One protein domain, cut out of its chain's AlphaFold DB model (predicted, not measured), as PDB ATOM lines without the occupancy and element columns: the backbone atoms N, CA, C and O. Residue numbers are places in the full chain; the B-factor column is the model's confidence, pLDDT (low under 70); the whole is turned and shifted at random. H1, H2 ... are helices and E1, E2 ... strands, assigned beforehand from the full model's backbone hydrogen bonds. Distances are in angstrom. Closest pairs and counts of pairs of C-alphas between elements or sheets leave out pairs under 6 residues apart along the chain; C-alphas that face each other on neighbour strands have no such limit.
ATOM      1  N   GLY A   4     141.528 141.686 165.950       59.38
ATOM      2  CA  GLY A   4     141.854 143.108 165.778       59.38
ATOM      3  C   GLY A   4     140.774 143.935 165.067       59.38
ATOM      4  O   GLY A   4     140.644 145.122 165.346       59.38
ATOM      5  N   GLY A   5     139.956 143.324 164.201       71.88
ATOM      6  CA  GLY A   5     138.889 144.028 163.480       71.88
ATOM      7  C   GLY A   5     137.710 144.413 164.374       71.88
ATOM      8  O   GLY A   5     137.208 145.529 164.281       71.88
ATOM      9  N   HIS A   6     137.295 143.523 165.283       73.62
ATOM     10  CA  HIS A   6     136.194 143.807 166.210       73.62
ATOM     11  C   HIS A   6     136.571 144.880 167.222       73.62
ATOM     12  O   HIS A   6     135.781 145.784 167.478       73.62
ATOM     13  N   ARG A   7     137.792 144.817 167.762       82.19
ATOM     14  CA  ARG A   7     138.277 145.833 168.694       82.19
ATOM     15  C   ARG A   7     138.291 147.221 168.050       82.19
ATOM     16  O   ARG A   7     137.729 148.146 168.623       82.19
ATOM     17  N   TYR A   8     138.854 147.339 166.848       85.25
ATOM     18  CA  TYR A   8     138.897 148.609 166.118       85.25
ATOM     19  C   TYR A   8     137.496 149.147 165.792       85.25
ATOM     20  O   TYR A   8     137.244 150.344 165.933       85.25
ATOM     21  N   PHE A   9     136.565 148.270 165.401       85.50
ATOM     22  CA  PHE A   9     135.165 148.637 165.187       85.50
ATOM     23  C   PHE A   9     134.528 149.213 166.459       85.50
ATOM     24  O   PHE A   9     133.958 150.302 166.421       85.50
ATOM     25  N   ILE A  10     134.683 148.522 167.592       87.69
ATOM     26  CA  ILE A  10     134.138 148.956 168.883       87.69
ATOM     27  C   ILE A  10     134.741 150.299 169.308       87.69
ATOM     28  O   ILE A  10     133.994 151.202 169.670       87.69
ATOM     29  N   GLU A  11     136.067 150.455 169.233       88.88
ATOM     30  CA  GLU A  11     136.761 151.707 169.574       88.88
ATOM     31  C   GLU A  11     136.306 152.870 168.677       88.88
ATOM     32  O   GLU A  11     136.057 153.969 169.168       88.88
ATOM     33  N   THR A  12     136.123 152.621 167.376       90.00
ATOM     34  CA  THR A  12     135.641 153.638 166.429       90.00
ATOM     35  C   THR A  12     134.213 154.065 166.760       90.00
ATOM     36  O   THR A  12     133.936 155.259 166.853       90.00
ATOM     37  N   CYS A  13     133.303 153.119 166.989       88.94
ATOM     38  CA  CYS A  13     131.921 153.431 167.354       88.94
ATOM     39  C   CYS A  13     131.822 154.138 168.711       88.94
ATOM     40  O   CYS A  13     131.062 155.090 168.839       88.94
ATOM     41  N   ALA A  14     132.626 153.730 169.695       88.00
ATOM     42  CA  ALA A  14     132.655 154.346 171.020       88.00
ATOM     43  C   ALA A  14     133.181 155.789 171.027       88.00
ATOM     44  O   ALA A  14     132.981 156.506 172.002       88.00
ATOM     45  N   SER A  15     133.843 156.235 169.953       88.69
ATOM     46  CA  SER A  15     134.228 157.644 169.811       88.69
ATOM     47  C   SER A  15     133.031 158.574 169.562       88.69
ATOM     48  O   SER A  15     133.151 159.786 169.738       88.69
ATOM     49  N   ASN A  16     131.871 158.024 169.179       89.06
ATOM     50  CA  ASN A  16     130.629 158.774 169.050       89.06
ATOM     51  C   ASN A  16     129.911 158.863 170.417       89.06
ATOM     52  O   ASN A  16     129.541 157.824 170.963       89.06
ATOM     53  N   PRO A  17     129.652 160.074 170.954       85.81
ATOM     54  CA  PRO A  17     129.018 160.257 172.264       85.81
ATOM     55  C   PRO A  17     127.566 159.766 172.340       85.81
ATOM     56  O   PRO A  17     127.037 159.626 173.441       85.81
ATOM     57  N   GLU A  18     126.915 159.521 171.204       88.50
ATOM     58  CA  GLU A  18     125.558 158.970 171.148       88.50
ATOM     59  C   GLU A  18     125.535 157.445 171.290       88.50
ATOM     60  O   GLU A  18     124.472 156.868 171.509       88.50
ATOM     61  N   VAL A  19     126.688 156.781 171.187       89.19
ATOM     62  CA  VAL A  19     126.799 155.334 171.378       89.19
ATOM     63  C   VAL A  19     126.939 155.027 172.862       89.19
ATOM     64  O   VAL A  19     127.867 155.482 173.525       89.19
ATOM     65  N   VAL A  20     126.030 154.204 173.377       88.31
ATOM     66  CA  VAL A  20     125.992 153.795 174.794       88.31
ATOM     67  C   VAL A  20     126.556 152.399 175.018       88.31
ATOM     68  O   VAL A  20     126.988 152.058 176.118       88.31
ATOM     69  N   GLY A  21     126.590 151.575 173.975       89.38
ATOM     70  CA  GLY A  21     127.087 150.215 174.082       89.38
ATOM     71  C   GLY A  21     126.800 149.382 172.846       89.38
ATOM     72  O   GLY A  21     126.569 149.896 171.751       89.38
ATOM     73  N   PHE A  22     126.833 148.068 173.038       88.62
ATOM     74  CA  PHE A  22     126.661 147.098 171.967       88.62
ATOM     75  C   PHE A  22     125.738 145.979 172.411       88.62
ATOM     76  O   PHE A  22     125.887 145.428 173.498       88.62
ATOM     77  N   ARG A  23     124.806 145.588 171.552       87.81
ATOM     78  CA  ARG A  23     123.974 144.410 171.760       87.81
ATOM     79  C   ARG A  23     124.570 143.235 171.001       87.81
ATOM     80  O   ARG A  23     124.889 143.336 169.821       87.81
ATOM     81  N   THR A  24     124.715 142.105 171.676       86.19
ATOM     82  CA  THR A  24     125.065 140.848 171.014       86.19
ATOM     83  C   THR A  24     123.819 140.281 170.346       86.19
ATOM     84  O   THR A  24     122.807 140.063 171.003       86.19
ATOM     85  N   CYS A  25     123.881 140.028 169.045       84.12
ATOM     86  CA  CYS A  25     122.743 139.568 168.257       84.12
ATOM     87  C   CYS A  25     123.047 138.235 167.566       84.12
ATOM     88  O   CYS A  25     124.204 137.860 167.348       84.12
ATOM     89  N   ARG A  26     121.982 137.502 167.229       83.25
ATOM     90  CA  ARG A  26     122.044 136.265 166.441       83.25
ATOM     91  C   ARG A  26     121.746 136.598 164.983       83.25
ATOM     92  O   ARG A  26     120.838 137.378 164.714       83.25
ATOM     93  N   THR A  27     122.480 136.002 164.052       82.31
ATOM     94  CA  THR A  27     122.039 135.943 162.651       82.31
ATOM     95  C   THR A  27     121.020 134.827 162.464       82.31
ATOM     96  O   THR A  27     120.933 133.917 163.288       82.31
ATOM     97  N   GLU A  28     120.313 134.833 161.335       82.62
ATOM     98  CA  GLU A  28     119.431 133.725 160.946       82.62
ATOM     99  C   GLU A  28     120.148 132.365 160.940       82.62
ATOM    100  O   GLU A  28     119.545 131.348 161.273       82.62
ATOM    101  N   ALA A  29     121.442 132.328 160.594       80.62
ATOM    102  CA  ALA A  29     122.246 131.109 160.655       80.62
ATOM    103  C   ALA A  29     122.350 130.578 162.095       80.62
ATOM    104  O   ALA A  29     122.089 129.404 162.341       80.62
ATOM    105  N   CYS A  30     122.615 131.456 163.072       79.19
ATOM    106  CA  CYS A  30     122.581 131.079 164.487       79.19
ATOM    107  C   CYS A  30     121.208 130.556 164.931       79.19
ATOM    108  O   CYS A  30     121.144 129.692 165.804       79.19
ATOM    109  N   GLU A  31     120.113 131.078 164.378       77.69
ATOM    110  CA  GLU A  31     118.766 130.605 164.715       77.69
ATOM    111  C   GLU A  31     118.486 129.217 164.137       77.69
ATOM    112  O   GLU A  31     117.986 128.352 164.860       77.69
ATOM    113  N   LYS A  32     118.889 128.977 162.882       81.50
ATOM    114  CA  LYS A  32     118.821 127.661 162.222       81.50
ATOM    115  C   LYS A  32     119.645 126.602 162.961       81.50
ATOM    116  O   LYS A  32     119.185 125.476 163.104       81.50
ATOM    117  N   ASP A  33     120.794 126.989 163.513       79.44
ATOM    118  CA  ASP A  33     121.677 126.103 164.283       79.44
ATOM    119  C   ASP A  33     121.272 125.965 165.767       79.44
ATOM    120  O   ASP A  33     122.032 125.445 166.589       79.44
ATOM    121  N   HIS A  34     120.081 126.445 166.147       77.31
ATOM    122  CA  HIS A  34     119.557 126.396 167.516       77.31
ATOM    123  C   HIS A  34     120.508 126.999 168.567       77.31
ATOM    124  O   HIS A  34     120.634 126.506 169.697       77.31
ATOM    125  N   CYS A  35     121.184 128.094 168.209       78.19
ATOM    126  CA  CYS A  35     122.071 128.806 169.114       78.19
ATOM    127  C   CYS A  35     121.314 129.272 170.368       78.19
ATOM    128  O   CYS A  35     120.346 130.034 170.298       78.19
ATOM    129  N   ARG A  36     121.805 128.849 171.540       77.88
ATOM    130  CA  ARG A  36     121.246 129.212 172.855       77.88
ATOM    131  C   ARG A  36     121.694 130.587 173.355       77.88
ATOM    132  O   ARG A  36     121.432 130.913 174.509       77.88
ATOM    133  N   HIS A  37     122.407 131.356 172.532       80.38
ATOM    134  CA  HIS A  37     122.820 132.703 172.907       80.38
ATOM    135  C   HIS A  37     121.591 133.577 173.155       80.38
ATOM    136  O   HIS A  37     120.662 133.594 172.345       80.38
ATOM    137  N   VAL A  38     121.604 134.297 174.269       80.19
ATOM    138  CA  VAL A  38     120.574 135.271 174.620       80.19
ATOM    139  C   VAL A  38     121.157 136.650 174.349       80.19
ATOM    140  O   VAL A  38     122.197 136.958 174.930       80.19
ATOM    141  N   PRO A  39     120.534 137.478 173.492       82.56
ATOM    142  CA  PRO A  39     121.003 138.831 173.246       82.56
ATOM    143  C   PRO A  39     121.213 139.611 174.541       82.56
ATOM    144  O   PRO A  39     120.304 139.759 175.353       82.56
ATOM    145  N   GLN A  40     122.435 140.093 174.722       84.06
ATOM    146  CA  GLN A  40     122.855 140.862 175.885       84.06
ATOM    147  C   GLN A  40     123.323 142.232 175.437       84.06
ATOM    148  O   GLN A  40     124.048 142.349 174.445       84.06
ATOM    149  N   LEU A  41     122.906 143.246 176.187       85.94
ATOM    150  CA  LEU A  41     123.437 144.591 176.085       85.94
ATOM    151  C   LEU A  41     124.739 144.662 176.880       85.94
ATOM    152  O   LEU A  41     124.788 144.249 178.035       85.94
ATOM    153  N   LEU A  42     125.790 145.136 176.232       85.69
ATOM    154  CA  LEU A  42     127.133 145.250 176.773       85.69
ATOM    155  C   LEU A  42     127.524 146.722 176.805       85.69
ATOM    156  O   LEU A  42     127.322 147.442 175.822       85.69
ATOM    157  N   THR A  43     128.161 147.146 177.895       86.94
ATOM    158  CA  THR A  43     128.891 148.417 177.908       86.94
ATOM    159  C   THR A  43     130.028 148.372 176.888       86.94
ATOM    160  O   THR A  43     130.503 147.296 176.506       86.94
ATOM    161  N   VAL A  44     130.522 149.537 176.464       85.56
ATOM    162  CA  VAL A  44     131.702 149.626 175.582       85.56
ATOM    163  C   VAL A  44     132.875 148.827 176.158       85.56
ATOM    164  O   VAL A  44     133.519 148.046 175.455       85.56
ATOM    165  N   ARG A  45     133.123 148.967 177.465       84.81
ATOM    166  CA  ARG A  45     134.186 148.250 178.175       84.81
ATOM    167  C   ARG A  45     133.983 146.735 178.130       84.81
ATOM    168  O   ARG A  45     134.933 146.007 177.839       84.81
ATOM    169  N   ALA A  46     132.764 146.258 178.385       83.56
ATOM    170  CA  ALA A  46     132.442 144.836 178.314       83.56
ATOM    171  C   ALA A  46     132.587 144.290 176.886       83.56
ATOM    172  O   ALA A  46     133.145 143.209 176.705       83.56
ATOM    173  N   ALA A  47     132.171 145.050 175.868       84.50
ATOM    174  CA  ALA A  47     132.329 144.677 174.464       84.50
ATOM    175  C   ALA A  47     133.810 144.575 174.050       84.50
ATOM    176  O   ALA A  47     134.192 143.636 173.356       84.50
ATOM    177  N   LEU A  48     134.672 145.488 174.519       81.81
ATOM    178  CA  LEU A  48     136.120 145.422 174.274       81.81
ATOM    179  C   LEU A  48     136.784 144.210 174.943       81.81
ATOM    180  O   LEU A  48     137.758 143.675 174.408       81.81
ATOM    181  N   ALA A  49     136.279 143.790 176.107       79.19
ATOM    182  CA  ALA A  49     136.759 142.610 176.823       79.19
ATOM    183  C   ALA A  49     136.260 141.304 176.179       79.19
ATOM    184  O   ALA A  49     137.022 140.349 176.020       79.19
ATOM    185  N   LEU A  50     134.996 141.277 175.750       71.75
ATOM    186  CA  LEU A  50     134.375 140.188 174.998       71.75
ATOM    187  C   LEU A  50     134.724 140.320 173.510       71.75
ATOM    188  O   LEU A  50     133.877 140.547 172.653       71.75
ATOM    189  N   CYS A  51     136.001 140.125 173.180       58.75
ATOM    190  CA  CYS A  51     136.487 140.133 171.793       58.75
ATOM    191  C   CYS A  51     135.933 138.962 170.938       58.75
ATOM    192  O   CYS A  51     136.220 138.866 169.742       58.75
ATOM    193  N   ALA A  52     135.138 138.065 171.538       56.97
ATOM    194  CA  ALA A  52     134.506 136.917 170.903       56.97
ATOM    195  C   ALA A  52     132.985 136.951 171.107       56.97
ATOM    196  O   ALA A  52     132.491 137.129 172.220       56.97
ATOM    197  N   LEU A  53     132.243 136.741 170.020       63.50
ATOM    198  CA  LEU A  53     130.793 136.606 170.064       63.50
ATOM    199  C   LEU A  53     130.409 135.318 170.825       63.50
ATOM    200  O   LEU A  53     130.967 134.257 170.536       63.50
ATOM    201  N   PRO A  54     129.452 135.379 171.763       56.84
ATOM    202  CA  PRO A  54     129.166 134.319 172.738       56.84
ATOM    203  C   PRO A  54     128.347 133.139 172.177       56.84
ATOM    204  O   PRO A  54     127.293 132.792 172.710       56.84
ATOM    205  N   CYS A  55     128.819 132.457 171.130       59.59
ATOM    206  CA  CYS A  55     128.288 131.128 170.802       59.59
ATOM    207  C   CYS A  55     129.256 130.016 171.227       59.59
ATOM    208  O   CYS A  55     130.476 130.166 171.199       59.59
ATOM    209  N   ARG A  56     128.688 128.869 171.631       53.16
ATOM    210  CA  ARG A  56     129.444 127.671 172.042       53.16
ATOM    211  C   ARG A  56     130.347 127.114 170.932       53.16
ATOM    212  O   ARG A  56     131.304 126.413 171.242       53.16
ATOM    213  N   HIS A  57     130.066 127.429 169.670       59.53
ATOM    214  CA  HIS A  57     130.913 127.093 168.531       59.53
ATOM    215  C   HIS A  57     131.847 128.266 168.233       59.53
ATOM    216  O   HIS A  57     131.610 129.058 167.330       59.53
ATOM    217  N   ALA A  58     132.945 128.364 168.985       50.62
ATOM    218  CA  ALA A  58     133.938 129.432 168.828       50.62
ATOM    219  C   ALA A  58     134.509 129.567 167.393       50.62
ATOM    220  O   ALA A  58     135.108 130.589 167.072       50.62
ATOM    221  N   ARG A  59     134.332 128.549 166.533       53.97
ATOM    222  CA  ARG A  59     134.747 128.559 165.121       53.97
ATOM    223  C   ARG A  59     133.639 128.949 164.132       53.97
ATOM    224  O   ARG A  59     133.979 129.467 163.076       53.97
ATOM    225  N   ASP A  60     132.367 128.809 164.513       55.06
ATOM    226  CA  ASP A  60     131.193 128.984 163.635       55.06
ATOM    227  C   ASP A  60     130.178 129.981 164.223       55.06
ATOM    228  O   ASP A  60     128.983 129.947 163.942       55.06
ATOM    229  N   CYS A  61     130.626 130.872 165.110       64.75
ATOM    230  CA  CYS A  61     129.758 131.906 165.650       64.75
ATOM    231  C   CYS A  61     129.444 132.946 164.575       64.75
ATOM    232  O   CYS A  61     130.234 133.851 164.316       64.75
ATOM    233  N   TYR A  62     128.252 132.835 163.995       66.38
ATOM    234  CA  TYR A  62     127.708 133.810 163.054       66.38
ATOM    235  C   TYR A  62     126.991 134.974 163.755       66.38
ATOM    236  O   TYR A  62     126.177 135.637 163.126       66.38
ATOM    237  N   GLY A  63     127.198 135.200 165.056       77.06
ATOM    238  CA  GLY A  63     126.608 136.346 165.755       77.06
ATOM    239  C   GLY A  63     127.146 137.683 165.231       77.06
ATOM    240  O   GLY A  63     128.074 137.724 164.425       77.06
ATOM    241  N   TYR A  64     126.592 138.794 165.707       80.94
ATOM    242  CA  TYR A  64     127.141 140.124 165.429       80.94
ATOM    243  C   TYR A  64     126.946 141.068 166.613       80.94
ATOM    244  O   TYR A  64     126.143 140.804 167.510       80.94
ATOM    245  N   LEU A  65     127.713 142.158 166.624       84.56
ATOM    246  CA  LEU A  65     127.521 143.269 167.548       84.56
ATOM    247  C   LEU A  65     126.706 144.346 166.842       84.56
ATOM    248  O   LEU A  65     127.121 144.867 165.809       84.56
ATOM    249  N   GLN A  66     125.550 144.668 167.403       88.25
ATOM    250  CA  GLN A  66     124.745 145.809 167.000       88.25
ATOM    251  C   GLN A  66     125.126 147.003 167.874       88.25
ATOM    252  O   GLN A  66     125.149 146.883 169.097       88.25
ATOM    253  N   VAL A  67     125.439 148.138 167.254       90.25
ATOM    254  CA  VAL A  67     125.650 149.403 167.972       90.25
ATOM    255  C   VAL A  67     124.320 149.839 168.574       90.25
ATOM    256  O   VAL A  67     123.300 149.727 167.901       90.25
ATOM    257  N   VAL A  68     124.339 150.296 169.824       90.38
ATOM    258  CA  VAL A  68     123.153 150.827 170.500       90.38
ATOM    259  C   VAL A  68     123.364 152.306 170.775       90.38
ATOM    260  O   VAL A  68     124.382 152.690 171.365       90.38
ATOM    261  N   PHE A  69     122.400 153.110 170.344       90.50
ATOM    262  CA  PHE A  69     122.384 154.555 170.531       90.50
ATOM    263  C   PHE A  69     121.520 154.964 171.733       90.50
ATOM    264  O   PHE A  69     120.678 154.198 172.208       90.50
ATOM    265  N   LYS A  70     121.751 156.172 172.262       85.12
ATOM    266  CA  LYS A  70     121.026 156.722 173.423       85.12
ATOM    267  C   LYS A  70     119.510 156.760 173.234       85.12
ATOM    268  O   LYS A  70     118.775 156.532 174.188       85.12
ATOM    269  N   ASP A  71     119.055 157.061 172.026       87.19
ATOM    270  CA  ASP A  71     117.643 157.199 171.665       87.19
ATOM    271  C   ASP A  71     116.907 155.854 171.549       87.19
ATOM    272  O   ASP A  71     115.678 155.815 171.605       87.19
ATOM    273  N   GLU A  72     117.641 154.746 171.439       83.81
ATOM    274  CA  GLU A  72     117.084 153.390 171.385       83.81
ATOM    275  C   GLU A  72     116.811 152.786 172.773       83.81
ATOM    276  O   GLU A  72     116.244 151.691 172.867       83.81
ATOM    277  N   LEU A  73     117.233 153.456 173.849       80.31
ATOM    278  CA  LEU A  73     117.102 152.968 175.218       80.31
ATOM    279  C   LEU A  73     116.069 153.748 176.017       80.31
ATOM    280  O   LEU A  73     115.935 154.966 175.900       80.31
ATOM    281  N   THR A  74     115.371 153.040 176.908       81.75
ATOM    282  CA  THR A  74     114.588 153.720 177.940       81.75
ATOM    283  C   THR A  74     115.526 154.378 178.964       81.75
ATOM    284  O   THR A  74     116.658 153.913 179.152       81.75
ATOM    285  N   PRO A  75     115.080 155.429 179.675       77.25
ATOM    286  CA  PRO A  75     115.886 156.084 180.706       77.25
ATOM    287  C   PRO A  75     116.415 155.120 181.783       77.25
ATOM    288  O   PRO A  75     117.535 155.285 182.272       77.25
ATOM    289  N   GLU A  76     115.656 154.076 182.130       78.00
ATOM    290  CA  GLU A  76     116.089 153.065 183.101       78.00
ATOM    291  C   GLU A  76     117.236 152.197 182.563       78.00
ATOM    292  O   GLU A  76     118.180 151.893 183.294       78.00
ATOM    293  N   GLN A  77     117.180 151.827 181.280       74.69
ATOM    294  CA  GLN A  77     118.230 151.048 180.618       74.69
ATOM    295  C   GLN A  77     119.514 151.863 180.455       74.69
ATOM    296  O   GLN A  77     120.607 151.326 180.632       74.69
ATOM    297  N   LEU A  78     119.380 153.159 180.164       74.81
ATOM    298  CA  LEU A  78     120.502 154.091 180.099       74.81
ATOM    299  C   LEU A  78     121.219 154.166 181.455       74.81
ATOM    300  O   LEU A  78     122.429 153.975 181.532       74.81
ATOM    301  N   THR A  79     120.447 154.333 182.532       74.31
ATOM    302  CA  THR A  79     120.964 154.422 183.906       74.31
ATOM    303  C   THR A  79     121.699 153.145 184.326       74.31
ATOM    304  O   THR A  79     122.744 153.211 184.971       74.31
ATOM    305  N   GLN A  80     121.184 151.968 183.951       69.94
ATOM    306  CA  GLN A  80     121.848 150.686 184.227       69.94
ATOM    307  C   GLN A  80     123.187 150.541 183.501       69.94
ATOM    308  O   GLN A  80     124.120 149.983 184.068       69.94
ATOM    309  N   ILE A  81     123.294 151.047 182.273       70.69
ATOM    310  CA  ILE A  81     124.543 151.006 181.502       70.69
ATOM    311  C   ILE A  81     125.559 151.994 182.061       70.69
ATOM    312  O   ILE A  81     126.723 151.635 182.205       70.69
ATOM    313  N   GLU A  82     125.130 153.213 182.388       69.44
ATOM    314  CA  GLU A  82     126.000 154.247 182.955       69.44
ATOM    315  C   GLU A  82     126.540 153.861 184.337       69.44
ATOM    316  O   GLU A  82     127.671 154.209 184.665       69.44
ATOM    317  N   ALA A  83     125.775 153.101 185.127       64.19
ATOM    318  CA  ALA A  83     126.216 152.591 186.425       64.19
ATOM    319  C   ALA A  83     127.295 151.487 186.334       64.19
ATOM    320  O   ALA A  83     127.976 151.234 187.327       64.19
ATOM    321  N   ASP A  84     127.445 150.843 185.171       56.22
ATOM    322  CA  ASP A  84     128.409 149.760 184.903       56.22
ATOM    323  C   ASP A  84     129.704 150.248 184.200       56.22
ATOM    324  O   ASP A  84     130.572 149.432 183.851       56.22
TER     325      ASP A  84
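Overview. This is residues 4 to 84 of the 85 residues of an uncharacterized protein of Rhodanobacter sp. Root179 (UniProt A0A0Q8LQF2). A small three-stranded sheet has H1 and H3 side by side over one face and H4 on the opposite face near one end. Beyond the other end of the strands reach H2 and loop residues 54 to 61. The 81 printed residues have four named helices and three named strands, H1 E1 H2 E2 H3 E3 H4, with antiparallel sheet order E2 - E1 - E3. The class is mixed; the whole is compact, with a radius of gyration of the C-alphas of 13.1 A and spans of 34 by 28 by 18 A.

Arrangement. Begin with H1, residues 4 to 14, on the sheet of E2, residues 41 to 43, E1, residues 19 to 25, and E3, residues 64 to 69; its height over the sheet is 10.3 A. H1 runs along the strands, over E1 and E3, with Cys 13 and Val 67 as its closest C-alphas to E3, 7.5 A. Look next at inner strand E1: within hydrogen-bond range are N 23 and O 66 of E3, 2.8 A, and N 22 and O 42 of E2, 2.9 A. H2, residues 28 to 32, is not on the sheet. H3, residues 44 to 49, touches H1 on the same face, opposite ways at a shallow tilt of 14 degrees; their closest C-alphas are Arg 7 and Leu 48, 6.0 A. H3 lies over E2 and only just stands up from the sheet, rising 42 degrees. E2, H3 and E3 form a split strand-helix-strand unit, two strands of one sheet with a helix between them along the chain and E1 between them in the sheet, its crossover right-handed. H4, residues 75 to 82, is on the opposite face, its closest C-alphas to E2 being Ile 81 and Thr 43, 6.2 A. In H1, H2, H3 and H4 every O i to N i+4 pair is within hydrogen-bond range.

Along the chain. Find C-alpha 4 at (141.854, 143.108, 165.778); H1 runs 15.4 A from there. E1 spans 16.6 A, and E3 16.0 A from C-alpha 64 at (127.141, 140.124, 165.429). H4, 10.5 A, ends at C-alpha 82 at (126.000, 154.247, 182.955).

Size, cuts and confidence. The C-alphas of Arg 59 and Pro 75 are the two farthest apart, 36.8 A. The printed part has no cut; the link from H3 to E3 is long. Look for pLDDT under 70 at residues 4, 51 to 62, 80 and 82 to 84.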